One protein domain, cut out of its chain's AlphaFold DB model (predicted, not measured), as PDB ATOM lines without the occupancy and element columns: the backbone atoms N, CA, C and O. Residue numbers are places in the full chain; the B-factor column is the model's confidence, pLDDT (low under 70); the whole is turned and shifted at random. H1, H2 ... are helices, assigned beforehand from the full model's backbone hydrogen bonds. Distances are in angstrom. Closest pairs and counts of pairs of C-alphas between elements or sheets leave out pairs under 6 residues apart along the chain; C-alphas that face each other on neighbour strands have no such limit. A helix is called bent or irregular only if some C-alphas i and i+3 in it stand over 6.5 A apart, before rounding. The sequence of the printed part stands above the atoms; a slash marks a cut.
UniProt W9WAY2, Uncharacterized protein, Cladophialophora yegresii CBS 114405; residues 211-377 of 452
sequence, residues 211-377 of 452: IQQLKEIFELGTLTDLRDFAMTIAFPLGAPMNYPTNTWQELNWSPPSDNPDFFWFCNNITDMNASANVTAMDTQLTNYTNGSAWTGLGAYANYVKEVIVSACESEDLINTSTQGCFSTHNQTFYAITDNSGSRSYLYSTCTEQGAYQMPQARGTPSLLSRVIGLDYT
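What this domain is: This is residues 211 to 377 of the 452 residues of an uncharacterized protein of Cladophialophora yegresii CBS 114405 (UniProt W9WAY2). A core of crossing helices is joined by long loops: H2 is near the middle, about perpendicular to the longer H5, while H3 and H4 pack on residues 297 to 303 of H5 and H1 lies near H2, H4 and H5. Away from this core, H6 and H7 touch no helix, residues 335 to 341 stick out, and the printed part comes back to end in H8, near H2. The printed part has 167 residues with eight named helices, H1 to H8 in order, and no named strand. The class is all helix, though only 72 residues are in named elements, under half. The whole is compact, with a radius of gyration of the C-alphas of 17.0 A and spans of 51 by 39 by 37 A.

Where its parts are: H1 is residues 211 to 217, 10.0 A long, with C-alpha 211 at (-28.877, 22.604, -17.525). H2, residues 226 to 237, measures 17.8 A and is irregular, with C-alphas 233 and 236 7.6 A apart. H3 is residues 261 to 269, 12.5 A, and H4 is residues 276 to 283, 11.8 A. H5, residues 297 to 311, measures 20.6 A and begins with C-alpha 297 at (-31.016, 29.195, -29.887). H6 is residues 331 to 334, 5.3 A. H7, residues 341 to 353, measures 15.4 A and is only just irregular, with C-alphas 350 and 353 6.9 A apart. H8 is residues 374 to 377, 5.0 A, with C-alpha 377 at (-26.988, 40.699, -7.186).

How they stand to each other: H1 and H2 are close but not clearly touching; their closest C-alphas, of Lys 215 and Phe 229, are 7.2 A apart. H2 and H5 are also close but not clearly touching, about perpendicular at 90 degrees, with the closest C-alphas, of Ile 233 and Val 304, 6.4 A apart. H2 only just touches H3, with 3 pairs of C-alphas within 8 A, the closest being Pro 236 and Phe 262 at 6.1 A. H3 touches H5 at 36 degrees, only just steep, opposite ways, with the C-alphas of Ile 269 and Tyr 300 closest at 4.9 A. H4 touches H5 at a steep tilt of 67 degrees, only just short of about perpendicular, with the C-alphas of Met 281 and Gly 298 closest at 4.6 A. H8 is close to H2 but not clearly touching, with the C-alphas of Arg 227 and Tyr 376 closest at 6.9 A. H7 is apart from H2 and H5, for instance. Every O i to N i+4 pair is within hydrogen-bond range in H1 and H3, against 5 of 8 in H2, 1 of 4 in H4, 8 of 11 in H5 and 8 of 9 in H7; H4 has 2 of 5 O i to N i+3 pairs within range, and H6 and H8 are too short for an i+4 pair.

The domain as a whole: The C-alphas farthest apart, of Gly 291 and Asn 339, are 53.1 A apart. The printed part has no cut. The links H2 to H3, H4 to H5, H5 to H6 and H7 to H8 are long. The mean pLDDT of the printed part is 82.7; residues 239 to 242, 252 to 254, 257, 348 to 355, 374 to 375 and 377 are under 70.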
ATOM      1  N   ILE A 211     -29.581  21.354 -17.833       81.94
ATOM      2  CA  ILE A 211     -28.877  22.604 -17.525       81.94
ATOM      3  C   ILE A 211     -27.425  22.530 -17.995       81.94
ATOM      4  O   ILE A 211     -26.921  23.497 -18.558       81.94
ATOM      5  N   GLN A 212     -26.756  21.395 -17.789       85.25
ATOM      6  CA  GLN A 212     -25.383  21.220 -18.242       85.25
ATOM      7  C   GLN A 212     -25.293  21.228 -19.774       85.25
ATOM      8  O   GLN A 212     -24.482  21.974 -20.315       85.25
ATOM      9  N   GLN A 213     -26.190  20.519 -20.468       88.81
ATOM     10  CA  GLN A 213     -26.257  20.561 -21.931       88.81
ATOM     11  C   GLN A 213     -26.575  21.975 -22.443       88.81
ATOM     12  O   GLN A 213     -25.981  22.429 -23.418       88.81
ATOM     13  N   LEU A 214     -27.471  22.708 -21.771       91.69
ATOM     14  CA  LEU A 214     -27.730  24.108 -22.101       91.69
ATOM     15  C   LEU A 214     -26.458  24.950 -21.961       91.69
ATOM     16  O   LEU A 214     -26.157  25.710 -22.866       91.69
ATOM     17  N   LYS A 215     -25.688  24.808 -20.879       92.88
ATOM     18  CA  LYS A 215     -24.425  25.542 -20.702       92.88
ATOM     19  C   LYS A 215     -23.389  25.202 -21.776       92.88
ATOM     20  O   LYS A 215     -22.685  26.095 -22.237       92.88
ATOM     21  N   GLU A 216     -23.305  23.938 -22.177       92.69
ATOM     22  CA  GLU A 216     -22.381  23.459 -23.213       92.69
ATOM     23  C   GLU A 216     -22.681  24.053 -24.593       92.69
ATOM     24  O   GLU A 216     -21.750  24.409 -25.306       92.69
ATOM     25  N   ILE A 217     -23.959  24.264 -24.936       94.12
ATOM     26  CA  ILE A 217     -24.355  24.944 -26.185       94.12
ATOM     27  C   ILE A 217     -23.721  26.346 -26.293       94.12
ATOM     28  O   ILE A 217     -23.381  26.782 -27.393       94.12
ATOM     29  N   PHE A 218     -23.524  27.026 -25.158       95.19
ATOM     30  CA  PHE A 218     -22.910  28.355 -25.069       95.19
ATOM     31  C   PHE A 218     -21.399  28.327 -24.763       95.19
ATOM     32  O   PHE A 218     -20.835  29.391 -24.548       95.19
ATOM     33  N   GLU A 219     -20.748  27.155 -24.701       93.69
ATOM     34  CA  GLU A 219     -19.343  26.992 -24.255       93.69
ATOM     35  C   GLU A 219     -19.070  27.507 -22.828       93.69
ATOM     36  O   GLU A 219     -17.954  27.831 -22.440       93.69
ATOM     37  N   LEU A 220     -20.106  27.518 -21.988       94.19
ATOM     38  CA  LEU A 220     -20.043  27.953 -20.590       94.19
ATOM     39  C   LEU A 220     -20.188  26.772 -19.617       94.19
ATOM     40  O   LEU A 220     -20.576  26.933 -18.455       94.19
ATOM     41  N   GLY A 221     -19.894  25.555 -20.085       89.19
ATOM     42  CA  GLY A 221     -20.037  24.309 -19.325       89.19
ATOM     43  C   GLY A 221     -19.235  24.290 -18.020       89.19
ATOM     44  O   GLY A 221     -19.687  23.696 -17.038       89.19
ATOM     45  N   THR A 222     -18.100  24.992 -17.979       89.56
ATOM     46  CA  THR A 222     -17.181  25.066 -16.832       89.56
ATOM     47  C   THR A 222     -17.677  25.962 -15.694       89.56
ATOM     48  O   THR A 222     -17.212  25.803 -14.565       89.56
ATOM     49  N   LEU A 223     -18.651  26.854 -15.938       88.88
ATOM     50  CA  LEU A 223     -19.216  27.715 -14.891       88.88
ATOM     51  C   LEU A 223     -19.920  26.886 -13.818       88.88
ATOM     52  O   LEU A 223     -20.872  26.158 -14.098       88.88
ATOM     53  N   THR A 224     -19.470  26.989 -12.571       85.25
ATOM     54  CA  THR A 224     -20.024  26.165 -11.486       85.25
ATOM     55  C   THR A 224     -21.325  26.716 -10.917       85.25
ATOM     56  O   THR A 224     -22.173  25.934 -10.491       85.25
ATOM     57  N   ASP A 225     -21.505  28.039 -10.924       84.19
ATOM     58  CA  ASP A 225     -22.735  28.680 -10.465       84.19
ATOM     59  C   ASP A 225     -23.672  28.953 -11.649       84.19
ATOM     60  O   ASP A 225     -23.298  29.546 -12.663       84.19
ATOM     61  N   LEU A 226     -24.921  28.502 -11.528       87.19
ATOM     62  CA  LEU A 226     -25.941  28.678 -12.562       87.19
ATOM     63  C   LEU A 226     -26.269  30.158 -12.816       87.19
ATOM     64  O   LEU A 226     -26.712  30.521 -13.907       87.19
ATOM     65  N   ARG A 227     -26.092  31.004 -11.804       87.06
ATOM     66  CA  ARG A 227     -26.413  32.428 -11.841       87.06
ATOM     67  C   ARG A 227     -25.338  33.195 -12.610       87.06
ATOM     68  O   ARG A 227     -25.709  34.055 -13.400       87.06
ATOM     69  N   ASP A 228     -24.069  32.788 -12.506       90.44
ATOM     70  CA  ASP A 228     -22.986  33.280 -13.372       90.44
ATOM     71  C   ASP A 228     -23.267  32.940 -14.844       90.44
ATOM     72  O   ASP A 228     -23.215  33.822 -15.699       90.44
ATOM     73  N   PHE A 229     -23.683  31.703 -15.151       93.31
ATOM     74  CA  PHE A 229     -24.103  31.340 -16.515       93.31
ATOM     75  C   PHE A 229     -25.267  32.207 -17.009       93.31
ATOM     76  O   PHE A 229     -25.205  32.787 -18.093       93.31
ATOM     77  N   ALA A 230     -26.328  32.311 -16.205       92.00
ATOM     78  CA  ALA A 230     -27.521  33.060 -16.568       92.00
ATOM     79  C   ALA A 230     -27.241  34.553 -16.782       92.00
ATOM     80  O   ALA A 230     -27.851  35.160 -17.660       92.00
ATOM     81  N   MET A 231     -26.334  35.134 -15.992       88.69
ATOM     82  CA  MET A 231     -25.906  36.520 -16.143       88.69
ATOM     83  C   MET A 231     -25.019  36.703 -17.378       88.69
ATOM     84  O   MET A 231     -25.225  37.652 -18.127       88.69
ATOM     85  N   THR A 232     -24.100  35.769 -17.646       92.25
ATOM     86  CA  THR A 232     -23.173  35.840 -18.791       92.25
ATOM     87  C   THR A 232     -23.917  35.935 -20.118       92.25
ATOM     88  O   THR A 232     -23.636  36.810 -20.934       92.25
ATOM     89  N   ILE A 233     -24.923  35.079 -20.326       93.25
ATOM     90  CA  ILE A 233     -25.725  35.117 -21.558       93.25
ATOM     91  C   ILE A 233     -26.601  36.383 -21.633       93.25
ATOM     92  O   ILE A 233     -26.977  36.812 -22.718       93.25
ATOM     93  N   ALA A 234     -26.881  37.026 -20.495       90.75
ATOM     94  CA  ALA A 234     -27.669  38.252 -20.405       90.75
ATOM     95  C   ALA A 234     -26.847  39.550 -20.520       90.75
ATOM     96  O   ALA A 234     -27.450  40.621 -20.574       90.75
ATOM     97  N   PHE A 235     -25.512  39.490 -20.604       89.75
ATOM     98  CA  PHE A 235     -24.663  40.684 -20.686       89.75
ATOM     99  C   PHE A 235     -25.040  41.700 -21.766       89.75
ATOM    100  O   PHE A 235     -24.935  42.884 -21.466       89.75
ATOM    101  N   PRO A 236     -25.553  41.332 -22.958       89.38
ATOM    102  CA  PRO A 236     -26.005  42.331 -23.930       89.38
ATOM    103  C   PRO A 236     -27.103  43.277 -23.408       89.38
ATOM    104  O   PRO A 236     -27.298  44.357 -23.959       89.38
ATOM    105  N   LEU A 237     -27.821  42.905 -22.343       84.44
ATOM    106  CA  LEU A 237     -28.833  43.742 -21.686       84.44
ATOM    107  C   LEU A 237     -28.239  44.704 -20.641       84.44
ATOM    108  O   LEU A 237     -28.915  45.646 -20.226       84.44
ATOM    109  N   GLY A 238     -27.007  44.452 -20.202       75.50
ATOM    110  CA  GLY A 238     -26.333  45.140 -19.104       75.50
ATOM    111  C   GLY A 238     -26.012  44.206 -17.938       75.50
ATOM    112  O   GLY A 238     -26.556  43.108 -17.821       75.50
ATOM    113  N   ALA A 239     -25.107  44.652 -17.070       69.31
ATOM    114  CA  ALA A 239     -24.844  44.053 -15.764       69.31
ATOM    115  C   ALA A 239     -24.422  45.158 -14.775       69.31
ATOM    116  O   ALA A 239     -24.036  46.245 -15.196       69.31
ATOM    117  N   PRO A 240     -24.449  44.925 -13.453       59.97
ATOM    118  CA  PRO A 240     -24.143  45.976 -12.482       59.97
ATOM    119  C   PRO A 240     -22.660  46.382 -12.404       59.97
ATOM    120  O   PRO A 240     -22.371  47.412 -11.804       59.97
ATOM    121  N   MET A 241     -21.710  45.608 -12.952       62.41
ATOM    122  CA  MET A 241     -20.276  45.894 -12.757       62.41
ATOM    123  C   MET A 241     -19.345  45.576 -13.923       62.41
ATOM    124  O   MET A 241     -18.472  46.388 -14.216       62.41
ATOM    125  N   ASN A 242     -19.443  44.385 -14.514       67.94
ATOM    126  CA  ASN A 242     -18.473  43.931 -15.507       67.94
ATOM    127  C   ASN A 242     -19.188  43.186 -16.623       67.94
ATOM    128  O   ASN A 242     -19.933  42.243 -16.364       67.94
ATOM    129  N   TYR A 243     -18.973  43.649 -17.842       77.12
ATOM    130  CA  TYR A 243     -19.487  43.061 -19.065       77.12
ATOM    131  C   TYR A 243     -18.536  43.465 -20.205       77.12
ATOM    132  O   TYR A 243     -18.005  44.578 -20.188       77.12
ATOM    133  N   PRO A 244     -18.244  42.560 -21.154       81.75
ATOM    134  CA  PRO A 244     -17.131  42.740 -22.090       81.75
ATOM    135  C   PRO A 244     -17.431  43.664 -23.283       81.75
ATOM    136  O   PRO A 244     -16.499  44.066 -23.977       81.75
ATOM    137  N   THR A 245     -18.697  44.009 -23.534       85.00
ATOM    138  CA  THR A 245     -19.141  44.827 -24.682       85.00
ATOM    139  C   THR A 245     -20.032  45.974 -24.234       85.00
ATOM    140  O   THR A 245     -20.513  45.961 -23.112       85.00
ATOM    141  N   ASN A 246     -20.348  46.939 -25.096       84.62
ATOM    142  CA  ASN A 246     -21.434  47.869 -24.776       84.62
ATOM    143  C   ASN A 246     -22.775  47.118 -24.843       84.62
ATOM    144  O   ASN A 246     -22.916  46.119 -25.556       84.62
ATOM    145  N   THR A 247     -23.748  47.559 -24.056       84.44
ATOM    146  CA  THR A 247     -25.008  46.845 -23.823       84.44
ATOM    147  C   THR A 247     -26.193  47.758 -24.109       84.44
ATOM    148  O   THR A 247     -26.024  48.916 -24.498       84.44
ATOM    149  N   TRP A 248     -27.416  47.267 -23.894       80.19
ATOM    150  CA  TRP A 248     -28.612  48.115 -23.922       80.19
ATOM    151  C   TRP A 248     -28.429  49.362 -23.041       80.19
ATOM    152  O   TRP A 248     -28.786  50.465 -23.448       80.19
ATOM    153  N   GLN A 249     -27.824  49.224 -21.859       72.75
ATOM    154  CA  GLN A 249     -27.652  50.338 -20.926       72.75
ATOM    155  C   GLN A 249     -26.886  51.531 -21.532       72.75
ATOM    156  O   GLN A 249     -27.166  52.674 -21.172       72.75
ATOM    157  N   GLU A 250     -25.958  51.280 -22.459       74.56
ATOM    158  CA  GLU A 250     -25.103  52.298 -23.076       74.56
ATOM    159  C   GLU A 250     -25.714  52.956 -24.324       74.56
ATOM    160  O   GLU A 250     -25.102  53.870 -24.880       74.56
ATOM    161  N   LEU A 251     -26.918  52.553 -24.753       72.06
ATOM    162  CA  LEU A 251     -27.609  53.203 -25.870       72.06
ATOM    163  C   LEU A 251     -27.820  54.691 -25.593       72.06
ATOM    164  O   LEU A 251     -28.334  55.090 -24.541       72.06
ATOM    165  N   ASN A 252     -27.479  55.523 -26.573       68.69
ATOM    166  CA  ASN A 252     -27.544  56.966 -26.422       68.69
ATOM    167  C   ASN A 252     -28.209  57.636 -27.624       68.69
ATOM    168  O   ASN A 252     -28.000  57.276 -28.773       68.69
ATOM    169  N   TRP A 253     -28.995  58.680 -27.366       67.12
ATOM    170  CA  TRP A 253     -29.596  59.474 -28.440       67.12
ATOM    171  C   TRP A 253     -28.556  60.319 -29.199       67.12
ATOM    172  O   TRP A 253     -28.814  60.747 -30.324       67.12
ATOM    173  N   SER A 254     -27.410  60.605 -28.570       59.44
ATOM    174  CA  SER A 254     -26.316  61.399 -29.123       59.44
ATOM    175  C   SER A 254     -25.350  60.496 -29.900       59.44
ATOM    176  O   SER A 254     -24.654  59.700 -29.268       59.44
ATOM    177  N   PRO A 255     -25.216  60.639 -31.235       76.31
ATOM    178  CA  PRO A 255     -24.384  59.742 -32.043       76.31
ATOM    179  C   PRO A 255     -22.913  59.611 -31.596       76.31
ATOM    180  O   PRO A 255     -22.381  58.511 -31.670       76.31
ATOM    181  N   PRO A 256     -22.233  60.669 -31.099       74.88
ATOM    182  CA  PRO A 256     -20.867  60.541 -30.575       74.88
ATOM    183  C   PRO A 256     -20.729  59.707 -29.293       74.88
ATOM    184  O   PRO A 256     -19.611  59.388 -28.901       74.88
ATOM    185  N   SER A 257     -21.834  59.435 -28.598       68.06
ATOM    186  CA  SER A 257     -21.871  58.701 -27.326       68.06
ATOM    187  C   SER A 257     -22.672  57.406 -27.422       68.06
ATOM    188  O   SER A 257     -22.810  56.722 -26.414       68.06
ATOM    189  N   ASP A 258     -23.224  57.109 -28.598       75.69
ATOM    190  CA  ASP A 258     -23.988  55.899 -28.868       75.69
ATOM    191  C   ASP A 258     -23.061  54.761 -29.305       75.69
ATOM    192  O   ASP A 258     -21.946  54.991 -29.787       75.69
ATOM    193  N   ASN A 259     -23.532  53.526 -29.153       82.62
ATOM    194  CA  ASN A 259     -22.791  52.345 -29.561       82.62
ATOM    195  C   ASN A 259     -23.714  51.287 -30.207       82.62
ATOM    196  O   ASN A 259     -24.750  50.945 -29.635       82.62
ATOM    197  N   PRO A 260     -23.352  50.734 -31.383       88.75
ATOM    198  CA  PRO A 260     -24.200  49.791 -32.110       88.75
ATOM    199  C   PRO A 260     -24.191  48.350 -31.567       88.75
ATOM    200  O   PRO A 260     -24.965  47.540 -32.080       88.75
ATOM    201  N   ASP A 261     -23.361  48.012 -30.570       89.25
ATOM    202  CA  ASP A 261     -23.161  46.638 -30.072       89.25
ATOM    203  C   ASP A 261     -24.487  45.924 -29.753       89.25
ATOM    204  O   ASP A 261     -24.712  44.789 -30.183       89.25
ATOM    205  N   PHE A 262     -25.422  46.604 -29.079       88.06
ATOM    206  CA  PHE A 262     -26.731  46.023 -28.760       88.06
ATOM    207  C   PHE A 262     -27.564  45.704 -30.013       88.06
ATOM    208  O   PHE A 262     -28.238  44.677 -30.081       88.06
ATOM    209  N   PHE A 263     -27.496  46.547 -31.045       89.56
ATOM    210  CA  PHE A 263     -28.184  46.278 -32.307       89.56
ATOM    211  C   PHE A 263     -27.507  45.155 -33.095       89.56
ATOM    212  O   PHE A 263     -28.199  44.385 -33.761       89.56
ATOM    213  N   TRP A 264     -26.183  45.009 -33.005       92.38
ATOM    214  CA  TRP A 264     -25.479  43.852 -33.563       92.38
ATOM    215  C   TRP A 264     -25.892  42.555 -32.875       92.38
ATOM    216  O   TRP A 264     -26.158  41.572 -33.568       92.38
ATOM    217  N   PHE A 265     -26.044  42.569 -31.549       91.19
ATOM    218  CA  PHE A 265     -26.640  41.461 -30.807       91.19
ATOM    219  C   PHE A 265     -28.040  41.125 -31.335       91.19
ATOM    220  O   PHE A 265     -28.279  39.989 -31.744       91.19
ATOM    221  N   CYS A 266     -28.945  42.109 -31.408       90.75
ATOM    222  CA  CYS A 266     -30.302  41.894 -31.913       90.75
ATOM    223  C   CYS A 266     -30.314  41.331 -33.341       90.75
ATOM    224  O   CYS A 266     -31.050  40.384 -33.613       90.75
ATOM    225  N   ASN A 267     -29.495  41.875 -34.241       91.62
ATOM    226  CA  ASN A 267     -29.423  41.418 -35.628       91.62
ATOM    227  C   ASN A 267     -28.900  39.981 -35.734       91.62
ATOM    228  O   ASN A 267     -29.394  39.229 -36.563       91.62
ATOM    229  N   ASN A 268     -27.940  39.591 -34.893       90.31
ATOM    230  CA  ASN A 268     -27.383  38.240 -34.905       90.31
ATOM    231  C   ASN A 268     -28.415  37.218 -34.403       90.31
ATOM    232  O   ASN A 268     -28.718  36.257 -35.100       90.31
ATOM    233  N   ILE A 269     -29.048  37.470 -33.250       89.38
ATOM    234  CA  ILE A 269     -30.021  36.523 -32.676       89.38
ATOM    235  C   ILE A 269     -31.331  36.428 -33.471       89.38
ATOM    236  O   ILE A 269     -32.092  35.481 -33.283       89.38
ATOM    237  N   THR A 270     -31.615  37.412 -34.329       89.19
ATOM    238  CA  THR A 270     -32.795  37.427 -35.210       89.19
ATOM    239  C   THR A 270     -32.460  37.117 -36.670       89.19
ATOM    240  O   THR A 270     -33.338  37.226 -37.529       89.19
ATOM    241  N   ASP A 271     -31.223  36.701 -36.969       85.56
ATOM    242  CA  ASP A 271     -30.809  36.371 -38.331       85.56
ATOM    243  C   ASP A 271     -31.518  35.109 -38.843       85.56
ATOM    244  O   ASP A 271     -31.164  33.971 -38.527       85.56
ATOM    245  N   MET A 272     -32.526  35.315 -39.690       82.75
ATOM    246  CA  MET A 272     -33.270  34.233 -40.339       82.75
ATOM    247  C   MET A 272     -32.453  33.483 -41.404       82.75
ATOM    248  O   MET A 272     -32.897  32.438 -41.873       82.75
ATOM    249  N   ASN A 273     -31.284  33.999 -41.797       86.69
ATOM    250  CA  ASN A 273     -30.382  33.390 -42.778       86.69
ATOM    251  C   ASN A 273     -29.131  32.776 -42.129       86.69
ATOM    252  O   ASN A 273     -28.148  32.511 -42.828       86.69
ATOM    253  N   ALA A 274     -29.161  32.534 -40.814       87.06
ATOM    254  CA  ALA A 274     -28.075  31.875 -40.105       87.06
ATOM    255  C   ALA A 274     -27.685  30.546 -40.780       87.06
ATOM    256  O   ALA A 274     -28.521  29.808 -41.307       87.06
ATOM    257  N   SER A 275     -26.387  30.228 -40.771       91.19
ATOM    258  CA  SER A 275     -25.873  29.035 -41.454       91.19
ATOM    259  C   SER A 275     -26.497  27.735 -40.926       91.19
ATOM    260  O   SER A 275     -26.896  27.641 -39.763       91.19
ATOM    261  N   ALA A 276     -26.498  26.683 -41.752       89.62
ATOM    262  CA  ALA A 276     -27.020  25.371 -41.363       89.62
ATOM    263  C   ALA A 276     -26.391  24.841 -40.057       89.62
ATOM    264  O   ALA A 276     -27.094  24.272 -39.228       89.62
ATOM    265  N   ASN A 277     -25.094  25.094 -39.836       90.19
ATOM    266  CA  ASN A 277     -24.398  24.699 -38.609       90.19
ATOM    267  C   ASN A 277     -24.951  25.418 -37.366       90.19
ATOM    268  O   ASN A 277     -25.144  24.802 -36.323       90.19
ATOM    269  N   VAL A 278     -25.256  26.713 -37.495       90.56
ATOM    270  CA  VAL A 278     -25.849  27.517 -36.418       90.56
ATOM    271  C   VAL A 278     -27.276  27.039 -36.141       90.56
ATOM    272  O   VAL A 278     -27.596  26.690 -35.011       90.56
ATOM    273  N   THR A 279     -28.115  26.917 -37.173       91.00
ATOM    274  CA  THR A 279     -29.521  26.489 -37.012       91.00
ATOM    275  C   THR A 279     -29.680  25.050 -36.503       91.00
ATOM    276  O   THR A 279     -30.680  24.740 -35.860       91.00
ATOM    277  N   ALA A 280     -28.690  24.170 -36.707       91.31
ATOM    278  CA  ALA A 280     -28.708  22.806 -36.169       91.31
ATOM    279  C   ALA A 280     -28.734  22.764 -34.628       91.31
ATOM    280  O   ALA A 280     -29.162  21.768 -34.036       91.31
ATOM    281  N   MET A 281     -28.295  23.837 -33.962       92.00
ATOM    282  CA  MET A 281     -28.327  23.927 -32.502       92.00
ATOM    283  C   MET A 281     -29.743  24.110 -31.945       92.00
ATOM    284  O   MET A 281     -30.006  23.677 -30.825       92.00
ATOM    285  N   ASP A 282     -30.687  24.639 -32.731       92.31
ATOM    286  CA  ASP A 282     -32.073  24.884 -32.300       92.31
ATOM    287  C   ASP A 282     -32.790  23.598 -31.857       92.31
ATOM    288  O   ASP A 282     -33.714  23.629 -31.040       92.31
ATOM    289  N   THR A 283     -32.348  22.443 -32.362       93.12
ATOM    290  CA  THR A 283     -32.938  21.141 -32.035       93.12
ATOM    291  C   THR A 283     -32.259  20.405 -30.878       93.12
ATOM    292  O   THR A 283     -32.783  19.386 -30.430       93.12
ATOM    293  N   GLN A 284     -31.131  20.895 -30.352       90.75
ATOM    294  CA  GLN A 284     -30.324  20.173 -29.350       90.75
ATOM    295  C   GLN A 284     -31.075  19.906 -28.038       90.75
ATOM    296  O   GLN A 284     -30.834  18.900 -27.376       90.75
ATOM    297  N   LEU A 285     -32.031  20.769 -27.688       90.06
ATOM    298  CA  LEU A 285     -32.820  20.657 -26.457       90.06
ATOM    299  C   LEU A 285     -34.224  20.070 -26.677       90.06
ATOM    300  O   LEU A 285     -35.026  20.052 -25.745       90.06
ATOM    301  N   THR A 286     -34.521  19.548 -27.874       90.38
ATOM    302  CA  THR A 286     -35.847  18.997 -28.229       90.38
ATOM    303  C   THR A 286     -36.311  17.870 -27.307       90.38
ATOM    304  O   THR A 286     -37.501  17.764 -27.007       90.38
ATOM    305  N   ASN A 287     -35.371  17.081 -26.778       87.69
ATOM    306  CA  ASN A 287     -35.647  16.038 -25.785       87.69
ATOM    307  C   ASN A 287     -36.249  16.591 -24.478       87.69
ATOM    308  O   ASN A 287     -36.939  15.860 -23.771       87.69
ATOM    309  N   TYR A 288     -36.032  17.873 -24.165       83.94
ATOM    310  CA  TYR A 288     -36.550  18.537 -22.962       83.94
ATOM    311  C   TYR A 288     -37.764  19.433 -23.227       83.94
ATOM    312  O   TYR A 288     -38.389  19.918 -22.288       83.94
ATOM    313  N   THR A 289     -38.115  19.651 -24.493       83.19
ATOM    314  CA  THR A 289     -39.187  20.559 -24.934       83.19
ATOM    315  C   THR A 289     -40.291  19.823 -25.701       83.19
ATOM    316  O   THR A 289     -41.015  20.424 -26.498       83.19
ATOM    317  N   ASN A 290     -40.443  18.513 -25.473       85.69
ATOM    318  CA  ASN A 290     -41.430  17.656 -26.148       85.69
ATOM    319  C   ASN A 290     -41.328  17.717 -27.684       85.69
ATOM    320  O   ASN A 290     -42.335  17.840 -28.380       85.69
ATOM    321  N   GLY A 291     -40.104  17.677 -28.217       87.75
ATOM    322  CA  GLY A 291     -39.844  17.700 -29.658       87.75
ATOM    323  C   GLY A 291     -39.886  19.091 -30.298       87.75
ATOM    324  O   GLY A 291     -39.655  19.205 -31.498       87.75
ATOM    325  N   SER A 292     -40.152  20.153 -29.530       92.50
ATOM    326  CA  SER A 292     -40.207  21.520 -30.062       92.50
ATOM    327  C   SER A 292     -38.811  22.138 -30.135       92.50
ATOM    328  O   SER A 292     -38.135  22.260 -29.117       92.50
ATOM    329  N   ALA A 293     -38.370  22.555 -31.320       91.19
ATOM    330  CA  ALA A 293     -37.109  23.280 -31.451       91.19
ATOM    331  C   ALA A 293     -37.168  24.623 -30.704       91.19
ATOM    332  O   ALA A 293     -38.210  25.283 -30.672       91.19
ATOM    333  N   TRP A 294     -36.042  25.046 -30.133       90.88
ATOM    334  CA  TRP A 294     -35.889  26.403 -29.630       90.88
ATOM    335  C   TRP A 294     -35.363  27.278 -30.765       90.88
ATOM    336  O   TRP A 294     -34.160  27.406 -30.965       90.88
ATOM    337  N   THR A 295     -36.287  27.869 -31.522       89.38
ATOM    338  CA  THR A 295     -35.955  28.745 -32.651       89.38
ATOM    339  C   THR A 295     -35.043  29.894 -32.217       89.38
ATOM    340  O   THR A 295     -35.381  30.634 -31.289       89.38
ATOM    341  N   GLY A 296     -33.907  30.045 -32.901       89.12
ATOM    342  CA  GLY A 296     -32.922  31.102 -32.654       89.12
ATOM    343  C   GLY A 296     -31.910  30.794 -31.545       89.12
ATOM    344  O   GLY A 296     -31.035  31.620 -31.283       89.12
ATOM    345  N   LEU A 297     -31.982  29.617 -30.909       92.62
ATOM    346  CA  LEU A 297     -31.016  29.195 -29.887       92.62
ATOM    347  C   LEU A 297     -29.594  29.164 -30.443       92.62
ATOM    348  O   LEU A 297     -28.670  29.635 -29.786       92.62
ATOM    349  N   GLY A 298     -29.414  28.639 -31.651       93.44
ATOM    350  CA  GLY A 298     -28.113  28.556 -32.291       93.44
ATOM    351  C   GLY A 298     -27.499  29.917 -32.558       93.44
ATOM    352  O   GLY A 298     -26.330  30.120 -32.253       93.44
ATOM    353  N   ALA A 299     -28.282  30.861 -33.080       93.75
ATOM    354  CA  ALA A 299     -27.810  32.217 -33.350       93.75
ATOM    355  C   ALA A 299     -27.427  32.944 -32.052       93.75
ATOM    356  O   ALA A 299     -26.372  33.574 -31.965       93.75
ATOM    357  N   TYR A 300     -28.235  32.769 -31.003       94.06
ATOM    358  CA  TYR A 300     -27.939  33.307 -29.682       94.06
ATOM    359  C   TYR A 300     -26.665  32.715 -29.075       94.06
ATOM    360  O   TYR A 300     -25.781  33.455 -28.643       94.06
ATOM    361  N   ALA A 301     -26.534  31.390 -29.102       94.50
ATOM    362  CA  ALA A 301     -25.340  30.705 -28.637       94.50
ATOM    363  C   ALA A 301     -24.102  31.120 -29.436       94.50
ATOM    364  O   ALA A 301     -23.050  31.373 -28.859       94.50
ATOM    365  N   ASN A 302     -24.229  31.252 -30.756       94.12
ATOM    366  CA  ASN A 302     -23.145  31.687 -31.624       94.12
ATOM    367  C   ASN A 302     -22.662  33.099 -31.271       94.12
ATOM    368  O   ASN A 302     -21.462  33.300 -31.131       94.12
ATOM    369  N   TYR A 303     -23.574  34.056 -31.059       94.44
ATOM    370  CA  TYR A 303     -23.195  35.397 -30.608       94.44
ATOM    371  C   TYR A 303     -22.425  35.356 -29.284       94.44
ATOM    372  O   TYR A 303     -21.365  35.966 -29.166       94.44
ATOM    373  N   VAL A 304     -22.943  34.628 -28.289       94.56
ATOM    374  CA  VAL A 304     -22.298  34.543 -26.972       94.56
ATOM    375  C   VAL A 304     -20.891  33.969 -27.101       94.56
ATOM    376  O   VAL A 304     -19.968  34.532 -26.525       94.56
ATOM    377  N   LYS A 305     -20.693  32.919 -27.896       93.69
ATOM    378  CA  LYS A 305     -19.368  32.321 -28.102       93.69
ATOM    379  C   LYS A 305     -18.388  33.276 -28.782       93.69
ATOM    380  O   LYS A 305     -17.305  33.535 -28.266       93.69
ATOM    381  N   GLU A 306     -18.798  33.849 -29.909       92.56
ATOM    382  CA  GLU A 306     -17.920  34.665 -30.752       92.56
ATOM    383  C   GLU A 306     -17.606  36.039 -30.149       92.56
ATOM    384  O   GLU A 306     -16.555  36.607 -30.443       92.56
ATOM    385  N   VAL A 307     -18.496  36.588 -29.315       92.50
ATOM    386  CA  VAL A 307     -18.392  37.973 -28.819       92.50
ATOM    387  C   VAL A 307     -18.181  38.055 -27.308       92.50
ATOM    388  O   VAL A 307     -17.406  38.887 -26.846       92.50
ATOM    389  N   ILE A 308     -18.881  37.230 -26.526       93.06
ATOM    390  CA  ILE A 308     -18.820  37.296 -25.060       93.06
ATOM    391  C   ILE A 308     -17.719  36.375 -24.535       93.06
ATOM    392  O   ILE A 308     -16.820  36.849 -23.850       93.06
ATOM    393  N   VAL A 309     -17.751  35.082 -24.877       92.56
ATOM    394  CA  VAL A 309     -16.771  34.080 -24.416       92.56
ATOM    395  C   VAL A 309     -15.371  34.406 -24.927       92.56
ATOM    396  O   VAL A 309     -14.418  34.313 -24.161       92.56
ATOM    397  N   SER A 310     -15.252  34.879 -26.170       91.69
ATOM    398  CA  SER A 310     -13.977  35.292 -26.774       91.69
ATOM    399  C   SER A 310     -13.281  36.464 -26.066       91.69
ATOM    400  O   SER A 310     -12.088  36.677 -26.277       91.69
ATOM    401  N   ALA A 311     -13.989  37.212 -25.209       89.56
ATOM    402  CA  ALA A 311     -13.393  38.257 -24.379       89.56
ATOM    403  C   ALA A 311     -12.597  37.697 -23.183       89.56
ATOM    404  O   ALA A 311     -11.778  38.415 -22.605       89.56
ATOM    405  N   CYS A 312     -12.825  36.434 -22.811       90.00
ATOM    406  CA  CYS A 312     -12.034  35.726 -21.813       90.00
ATOM    407  C   CYS A 312     -10.801  35.107 -22.491       90.00
ATOM    408  O   CYS A 312     -10.914  34.415 -23.500       90.00
ATOM    409  N   GLU A 313      -9.609  35.361 -21.941       88.12
ATOM    410  CA  GLU A 313      -8.323  35.010 -22.572       88.12
ATOM    411  C   GLU A 313      -8.158  33.505 -22.844       88.12
ATOM    412  O   GLU A 313      -7.525  33.113 -23.827       88.12
ATOM    413  N   SER A 314      -8.719  32.653 -21.983       86.25
ATOM    414  CA  SER A 314      -8.695  31.204 -22.166       86.25
ATOM    415  C   SER A 314      -9.878  30.510 -21.494       86.25
ATOM    416  O   SER A 314     -10.451  31.000 -20.519       86.25
ATOM    417  N   GLU A 315     -10.212  29.318 -21.992       83.25
ATOM    418  CA  GLU A 315     -11.306  28.489 -21.471       83.25
ATOM    419  C   GLU A 315     -11.123  28.135 -19.981       83.25
ATOM    420  O   GLU A 315     -12.084  28.147 -19.208       83.25
ATOM    421  N   ASP A 316      -9.876  27.917 -19.547       86.38
ATOM    422  CA  ASP A 316      -9.527  27.616 -18.150       86.38
ATOM    423  C   ASP A 316      -9.873  28.763 -17.183       86.38
ATOM    424  O   ASP A 316     -10.030  28.548 -15.977       86.38
ATOM    425  N   LEU A 317     -10.005  29.991 -17.698       86.62
ATOM    426  CA  LEU A 317     -10.303  31.183 -16.911       86.62
ATOM    427  C   LEU A 317     -11.796  31.518 -16.859       86.62
ATOM    428  O   LEU A 317     -12.176  32.358 -16.040       86.62
ATOM    429  N   ILE A 318     -12.650  30.845 -17.643       87.88
ATOM    430  CA  ILE A 318     -14.098  31.117 -17.725       87.88
ATOM    431  C   ILE A 318     -14.746  31.133 -16.336       87.88
ATOM    432  O   ILE A 318     -15.501  32.051 -16.013       87.88
ATOM    433  N   ASN A 319     -14.395  30.170 -15.477       87.75
ATOM    434  CA  ASN A 319     -14.904  30.066 -14.106       87.75
ATOM    435  C   ASN A 319     -14.051  30.831 -13.073       87.75
ATOM    436  O   ASN A 319     -13.923  30.417 -11.921       87.75
ATOM    437  N   THR A 320     -13.449  31.950 -13.475       85.94
ATOM    438  CA  THR A 320     -12.679  32.842 -12.597       85.94
ATOM    439  C   THR A 320     -13.173  34.282 -12.711       85.94
ATOM    440  O   THR A 320     -13.861  34.639 -13.665       85.94
ATOM    441  N   SER A 321     -12.801  35.123 -11.743       82.88
ATOM    442  CA  SER A 321     -13.071  36.572 -11.767       82.88
ATOM    443  C   SER A 321     -11.959  37.368 -12.459       82.88
ATOM    444  O   SER A 321     -11.743  38.538 -12.151       82.88
ATOM    445  N   THR A 322     -11.197  36.723 -13.346       83.06
ATOM    446  CA  THR A 322     -10.229  37.412 -14.206       83.06
ATOM    447  C   THR A 322     -10.971  38.398 -15.104       83.06
ATOM    448  O   THR A 322     -12.104  38.139 -15.511       83.06
ATOM    449  N   GLN A 323     -10.354  39.542 -15.406       79.19
ATOM    450  CA  GLN A 323     -10.964  40.538 -16.284       79.19
ATOM    451  C   GLN A 323     -11.331  39.902 -17.635       79.19
ATOM    452  O   GLN A 323     -10.490  39.265 -18.258       79.19
ATOM    453  N   GLY A 324     -12.583  40.082 -18.068       79.19
ATOM    454  CA  GLY A 324     -13.113  39.473 -19.295       79.19
ATOM    455  C   GLY A 324     -13.755  38.091 -19.109       79.19
ATOM    456  O   GLY A 324     -14.403  37.618 -20.034       79.19
ATOM    457  N   CYS A 325     -13.643  37.475 -17.927       88.56
ATOM    458  CA  CYS A 325     -14.250  36.182 -17.589       88.56
ATOM    459  C   CYS A 325     -15.378  36.343 -16.548       88.56
ATOM    460  O   CYS A 325     -15.678  37.457 -16.109       88.56
ATOM    461  N   PHE A 326     -16.065  35.251 -16.186       90.19
ATOM    462  CA  PHE A 326     -17.475  35.368 -15.786       90.19
ATOM    463  C   PHE A 326     -17.822  34.941 -14.363       90.19
ATOM    464  O   PHE A 326     -18.972  35.113 -13.958       90.19
ATOM    465  N   SER A 327     -16.880  34.403 -13.581       86.31
ATOM    466  CA  SER A 327     -17.221  34.022 -12.210       86.31
ATOM    467  C   SER A 327     -17.269  35.227 -11.277       86.31
ATOM    468  O   SER A 327     -16.349  36.047 -11.258       86.31
ATOM    469  N   THR A 328     -18.286  35.280 -10.419       79.44
ATOM    470  CA  THR A 328     -18.425  36.317  -9.377       79.44
ATOM    471  C   THR A 328     -17.964  35.857  -7.990       79.44
ATOM    472  O   THR A 328     -18.112  36.575  -7.006       79.44
ATOM    473  N   HIS A 329     -17.364  34.669  -7.877       77.50
ATOM    474  CA  HIS A 329     -17.122  34.028  -6.578       77.50
ATOM    475  C   HIS A 329     -15.696  34.172  -6.023       77.50
ATOM    476  O   HIS A 329     -15.398  33.649  -4.945       77.50
ATOM    477  N   ASN A 330     -14.794  34.881  -6.710       77.56
ATOM    478  CA  ASN A 330     -13.436  35.088  -6.209       77.56
ATOM    479  C   ASN A 330     -13.397  36.186  -5.136       77.56
ATOM    480  O   ASN A 330     -13.284  37.374  -5.433       77.56
ATOM    481  N   GLN A 331     -13.407  35.784  -3.866       70.81
ATOM    482  CA  GLN A 331     -13.338  36.714  -2.734       70.81
ATOM    483  C   GLN A 331     -12.097  37.619  -2.766       70.81
ATOM    484  O   GLN A 331     -12.173  38.769  -2.345       70.81
ATOM    485  N   THR A 332     -10.960  37.135  -3.273       74.94
ATOM    486  CA  THR A 332      -9.717  37.920  -3.331       74.94
ATOM    487  C   THR A 332      -9.813  39.064  -4.336       74.94
ATOM    488  O   THR A 332      -9.273  40.135  -4.073       74.94
ATOM    489  N   PHE A 333     -10.546  38.878  -5.438       72.19
ATOM    490  CA  PHE A 333     -10.815  39.938  -6.415       72.19
ATOM    491  C   PHE A 333     -11.600  41.096  -5.779       72.19
ATOM    492  O   PHE A 333     -11.220  42.257  -5.913       72.19
ATOM    493  N   TYR A 334     -12.638  40.781  -5.001       71.31
ATOM    494  CA  TYR A 334     -13.454  41.787  -4.307       71.31
ATOM    495  C   TYR A 334     -12.815  42.332  -3.019       71.31
ATOM    496  O   TYR A 334     -13.267  43.345  -2.487       71.31
ATOM    497  N   ALA A 335     -11.749  41.700  -2.519       70.62
ATOM    498  CA  ALA A 335     -11.002  42.156  -1.348       70.62
ATOM    499  C   ALA A 335      -9.986  43.274  -1.657       70.62
ATOM    500  O   ALA A 335      -9.378  43.807  -0.726       70.62
ATOM    501  N   ILE A 336      -9.789  43.642  -2.929       70.38
ATOM    502  CA  ILE A 336      -8.876  44.722  -3.327       70.38
ATOM    503  C   ILE A 336      -9.373  46.057  -2.749       70.38
ATOM    504  O   ILE A 336     -10.509  46.486  -2.968       70.38
ATOM    505  N   THR A 337      -8.517  46.725  -1.974       74.44
ATOM    506  CA  THR A 337      -8.866  47.949  -1.234       74.44
ATOM    507  C   THR A 337      -8.499  49.242  -1.957       74.44
ATOM    508  O   THR A 337      -8.789  50.326  -1.443       74.44
ATOM    509  N   ASP A 338      -7.914  49.147  -3.150       81.19
ATOM    510  CA  ASP A 338      -7.514  50.301  -3.948       81.19
ATOM    511  C   ASP A 338      -8.721  51.166  -4.310       81.19
ATOM    512  O   ASP A 338      -9.766  50.681  -4.751       81.19
ATOM    513  N   ASN A 339      -8.600  52.475  -4.098       79.38
ATOM    514  CA  ASN A 339      -9.684  53.400  -4.389       79.38
ATOM    515  C   ASN A 339      -9.851  53.568  -5.907       79.38
ATOM    516  O   ASN A 339      -8.938  54.037  -6.585       79.38
ATOM    517  N   SER A 340     -11.024  53.220  -6.428       77.75
ATOM    518  CA  SER A 340     -11.370  53.323  -7.846       77.75
ATOM    519  C   SER A 340     -12.844  53.689  -8.008       77.75
ATOM    520  O   SER A 340     -13.646  53.456  -7.102       77.75
ATOM    521  N   GLY A 341     -13.218  54.222  -9.175       71.44
ATOM    522  CA  GLY A 341     -14.621  54.515  -9.487       71.44
ATOM    523  C   GLY A 341     -15.512  53.277  -9.356       71.44
ATOM    524  O   GLY A 341     -16.562  53.344  -8.722       71.44
ATOM    525  N   SER A 342     -15.045  52.123  -9.844       70.31
ATOM    526  CA  SER A 342     -15.746  50.841  -9.717       70.31
ATOM    527  C   SER A 342     -15.920  50.413  -8.262       70.31
ATOM    528  O   SER A 342     -16.972  49.896  -7.905       70.31
ATOM    529  N   ARG A 343     -14.928  50.665  -7.395       74.31
ATOM    530  CA  ARG A 343     -15.028  50.360  -5.962       74.31
ATOM    531  C   ARG A 343     -16.001  51.289  -5.246       74.31
ATOM    532  O   ARG A 343     -16.782  50.820  -4.426       74.31
ATOM    533  N   SER A 344     -15.984  52.586  -5.557       74.94
ATOM    534  CA  SER A 344     -16.957  53.538  -5.008       74.94
ATOM    535  C   SER A 344     -18.384  53.212  -5.455       74.94
ATOM    536  O   SER A 344     -19.292  53.257  -4.632       74.94
ATOM    537  N   TYR A 345     -18.571  52.835  -6.725       70.06
ATOM    538  CA  TYR A 345     -19.865  52.423  -7.272       70.06
ATOM    539  C   TYR A 345     -20.349  51.093  -6.683       70.06
ATOM    540  O   TYR A 345     -21.508  50.974  -6.293       70.06
ATOM    541  N   LEU A 346     -19.459  50.105  -6.544       71.69
ATOM    542  CA  LEU A 346     -19.773  48.858  -5.849       71.69
ATOM    543  C   LEU A 346     -20.177  49.136  -4.401       71.69
ATOM    544  O   LEU A 346     -21.196  48.642  -3.948       71.69
ATOM    545  N   TYR A 347     -19.425  49.973  -3.682       71.12
ATOM    546  CA  TYR A 347     -19.759  50.332  -2.307       71.12
ATOM    547  C   TYR A 347     -21.155  50.961  -2.213       71.12
ATOM    548  O   TYR A 347     -21.981  50.453  -1.465       71.12
ATOM    549  N   SER A 348     -21.461  51.990  -3.012       66.19
ATOM    550  CA  SER A 348     -22.754  52.689  -2.942       66.19
ATOM    551  C   SER A 348     -23.942  51.826  -3.378       66.19
ATOM    552  O   SER A 348     -25.006  51.883  -2.759       66.19
ATOM    553  N   THR A 349     -23.785  50.994  -4.411       63.81
ATOM    554  CA  THR A 349     -24.828  50.039  -4.835       63.81
ATOM    555  C   THR A 349     -25.097  48.990  -3.758       63.81
ATOM    556  O   THR A 349     -26.247  48.592  -3.553       63.81
ATOM    557  N   CYS A 350     -24.059  48.619  -3.011       65.12
ATOM    558  CA  CYS A 350     -24.111  47.619  -1.958       65.12
ATOM    559  C   CYS A 350     -24.584  48.131  -0.595       65.12
ATOM    560  O   CYS A 350     -25.144  47.343   0.165       65.12
ATOM    561  N   THR A 351     -24.389  49.413  -0.280       60.72
ATOM    562  CA  THR A 351     -24.746  49.980   1.030       60.72
ATOM    563  C   THR A 351     -25.956  50.908   1.004       60.72
ATOM    564  O   THR A 351     -26.667  50.974   2.002       60.72
ATOM    565  N   GLU A 352     -26.209  51.618  -0.099       58.53
ATOM    566  CA  GLU A 352     -27.125  52.769  -0.096       58.53
ATOM    567  C   GLU A 352     -28.195  52.732  -1.195       58.53
ATOM    568  O   GLU A 352     -29.334  53.119  -0.937       58.53
ATOM    569  N   GLN A 353     -27.864  52.300  -2.419       58.00
ATOM    570  CA  GLN A 353     -28.728  52.542  -3.589       58.00
ATOM    571  C   GLN A 353     -29.458  51.311  -4.132       58.00
ATOM    572  O   GLN A 353     -30.480  51.476  -4.794       58.00
ATOM    573  N   GLY A 354     -28.984  50.088  -3.865       60.19
ATOM    574  CA  GLY A 354     -29.699  48.853  -4.212       60.19
ATOM    575  C   GLY A 354     -30.165  48.739  -5.675       60.19
ATOM    576  O   GLY A 354     -31.200  48.127  -5.939       60.19
ATOM    577  N   ALA A 355     -29.449  49.354  -6.621       59.88
ATOM    578  CA  ALA A 355     -29.838  49.425  -8.028       59.88
ATOM    579  C   ALA A 355     -29.435  48.143  -8.774       59.88
ATOM    580  O   ALA A 355     -28.353  48.058  -9.352       59.88
ATOM    581  N   TYR A 356     -30.309  47.133  -8.749       70.62
ATOM    582  CA  TYR A 356     -30.069  45.835  -9.383       70.62
ATOM    583  C   TYR A 356     -31.045  45.571 -10.529       70.62
ATOM    584  O   TYR A 356     -32.252  45.789 -10.404       70.62
ATOM    585  N   GLN A 357     -30.523  45.052 -11.638       70.94
ATOM    586  CA  GLN A 357     -31.347  44.537 -12.726       70.94
ATOM    587  C   GLN A 357     -31.976  43.212 -12.292       70.94
ATOM    588  O   GLN A 357     -31.273  42.271 -11.929       70.94
ATOM    589  N   MET A 358     -33.307  43.152 -12.313       76.69
ATOM    590  CA  MET A 358     -34.070  42.011 -11.814       76.69
ATOM    591  C   MET A 358     -35.006  41.457 -12.893       76.69
ATOM    592  O   MET A 358     -35.560  42.218 -13.693       76.69
ATOM    593  N   PRO A 359     -35.226  40.133 -12.917       82.38
ATOM    594  CA  PRO A 359     -36.186  39.505 -13.809       82.38
ATOM    595  C   PRO A 359     -37.614  39.959 -13.499       82.38
ATOM    596  O   PRO A 359     -37.975  40.238 -12.353       82.38
ATOM    597  N   GLN A 360     -38.462  39.963 -14.528       80.25
ATOM    598  CA  GLN A 360     -39.888  40.235 -14.366       80.25
ATOM    599  C   GLN A 360     -40.559  39.164 -13.493       80.25
ATOM    600  O   GLN A 360     -40.144  37.994 -13.448       80.25
ATOM    601  N   ALA A 361     -41.651  39.556 -12.830       77.75
ATOM    602  CA  ALA A 361     -42.428  38.680 -11.958       77.75
ATOM    603  C   ALA A 361     -42.825  37.359 -12.653       77.75
ATOM    604  O   ALA A 361     -42.935  37.259 -13.882       77.75
ATOM    605  N   ARG A 362     -43.022  36.294 -11.864       75.69
ATOM    606  CA  ARG A 362     -43.523  35.017 -12.402       75.69
ATOM    607  C   ARG A 362     -44.884  35.235 -13.068       75.69
ATOM    608  O   ARG A 362     -45.746  35.887 -12.495       75.69
ATOM    609  N   GLY A 363     -45.053  34.676 -14.263       78.69
ATOM    610  CA  GLY A 363     -46.245  34.876 -15.096       78.69
ATOM    611  C   GLY A 363     -46.080  35.930 -16.196       78.69
ATOM    612  O   GLY A 363     -46.862  35.924 -17.139       78.69
ATOM    613  N   THR A 364     -45.031  36.757 -16.142       81.50
ATOM    614  CA  THR A 364     -44.713  37.747 -17.187       81.50
ATOM    615  C   THR A 364     -43.479  37.310 -17.985       81.50
ATOM    616  O   THR A 364     -42.534  36.786 -17.390       81.50
ATOM    617  N   PRO A 365     -43.418  37.493 -19.313       84.62
ATOM    618  CA  PRO A 365     -42.174  37.307 -20.060       84.62
ATOM    619  C   PRO A 365     -41.037  38.154 -19.470       84.62
ATOM    620  O   PRO A 365     -41.242  39.307 -19.099       84.62
ATOM    621  N   SER A 366     -39.847  37.567 -19.347       85.25
ATOM    622  CA  SER A 366     -38.669  38.219 -18.770       85.25
ATOM    623  C   SER A 366     -37.478  38.002 -19.688       85.25
ATOM    624  O   SER A 366     -37.256  36.873 -20.117       85.25
ATOM    625  N   LEU A 367     -36.719  39.065 -19.952       84.44
ATOM    626  CA  LEU A 367     -35.453  38.984 -20.686       84.44
ATOM    627  C   LEU A 367     -34.325  38.416 -19.814       84.44
ATOM    628  O   LEU A 367     -33.427  37.752 -20.315       84.44
ATOM    629  N   LEU A 368     -34.408  38.633 -18.499       85.31
ATOM    630  CA  LEU A 368     -33.492  38.052 -17.524       85.31
ATOM    631  C   LEU A 368     -34.038  36.733 -16.987       85.31
ATOM    632  O   LEU A 368     -35.238  36.605 -16.694       85.31
ATOM    633  N   SER A 369     -33.144  35.766 -16.805       88.62
ATOM    634  CA  SER A 369     -33.477  34.517 -16.131       88.62
ATOM    635  C   SER A 369     -33.857  34.774 -14.677       88.62
ATOM    636  O   SER A 369     -33.243  35.575 -13.978       88.62
ATOM    637  N   ARG A 370     -34.848  34.030 -14.180       84.38
ATOM    638  CA  ARG A 370     -35.345  34.173 -12.802       84.38
ATOM    639  C   ARG A 370     -34.391  33.669 -11.723       84.38
ATOM    640  O   ARG A 370     -34.679  33.845 -10.546       84.38
ATOM    641  N   VAL A 371     -33.296  33.027 -12.122       84.06
ATOM    642  CA  VAL A 371     -32.222  32.631 -11.201       84.06
ATOM    643  C   VAL A 371     -31.328  33.816 -10.823       84.06
ATOM    644  O   VAL A 371     -30.643  33.746  -9.810       84.06
ATOM    645  N   ILE A 372     -31.364  34.911 -11.596       79.88
ATOM    646  CA  ILE A 372     -30.707  36.180 -11.268       79.88
ATOM    647  C   ILE A 372     -31.580  36.877 -10.216       79.88
ATOM    648  O   ILE A 372     -32.482  37.652 -10.531       79.88
ATOM    649  N   GLY A 373     -31.400  36.477  -8.959       73.38
ATOM    650  CA  GLY A 373     -32.149  36.978  -7.810       73.38
ATOM    651  C   GLY A 373     -31.389  38.040  -7.019       73.38
ATOM    652  O   GLY A 373     -30.201  38.266  -7.233       73.38
ATOM    653  N   LEU A 374     -32.061  38.639  -6.031       68.12
ATOM    654  CA  LEU A 374     -31.427  39.595  -5.116       68.12
ATOM    655  C   LEU A 374     -30.243  38.971  -4.372       68.12
ATOM    656  O   LEU A 374     -29.283  39.656  -4.074       68.12
ATOM    657  N   ASP A 375     -30.282  37.675  -4.071       66.19
ATOM    658  CA  ASP A 375     -29.170  36.944  -3.453       66.19
ATOM    659  C   ASP A 375     -27.931  36.836  -4.357       66.19
ATOM    660  O   ASP A 375     -26.816  36.739  -3.852       66.19
ATOM    661  N   TYR A 376     -28.119  36.863  -5.679       73.62
ATOM    662  CA  TYR A 376     -27.031  36.913  -6.649       73.62
ATOM    663  C   TYR A 376     -26.477  38.326  -6.807       73.62
ATOM    664  O   TYR A 376     -25.263  38.520  -6.836       73.62
ATOM    665  N   THR A 377     -27.369  39.313  -6.906       66.69
ATOM    666  CA  THR A 377     -26.988  40.699  -7.186       66.69
ATOM    667  C   THR A 377     -26.514  41.440  -5.930       66.69
ATOM    668  O   THR A 377     -25.697  42.345  -6.039       66.69
TER     669      THR A 377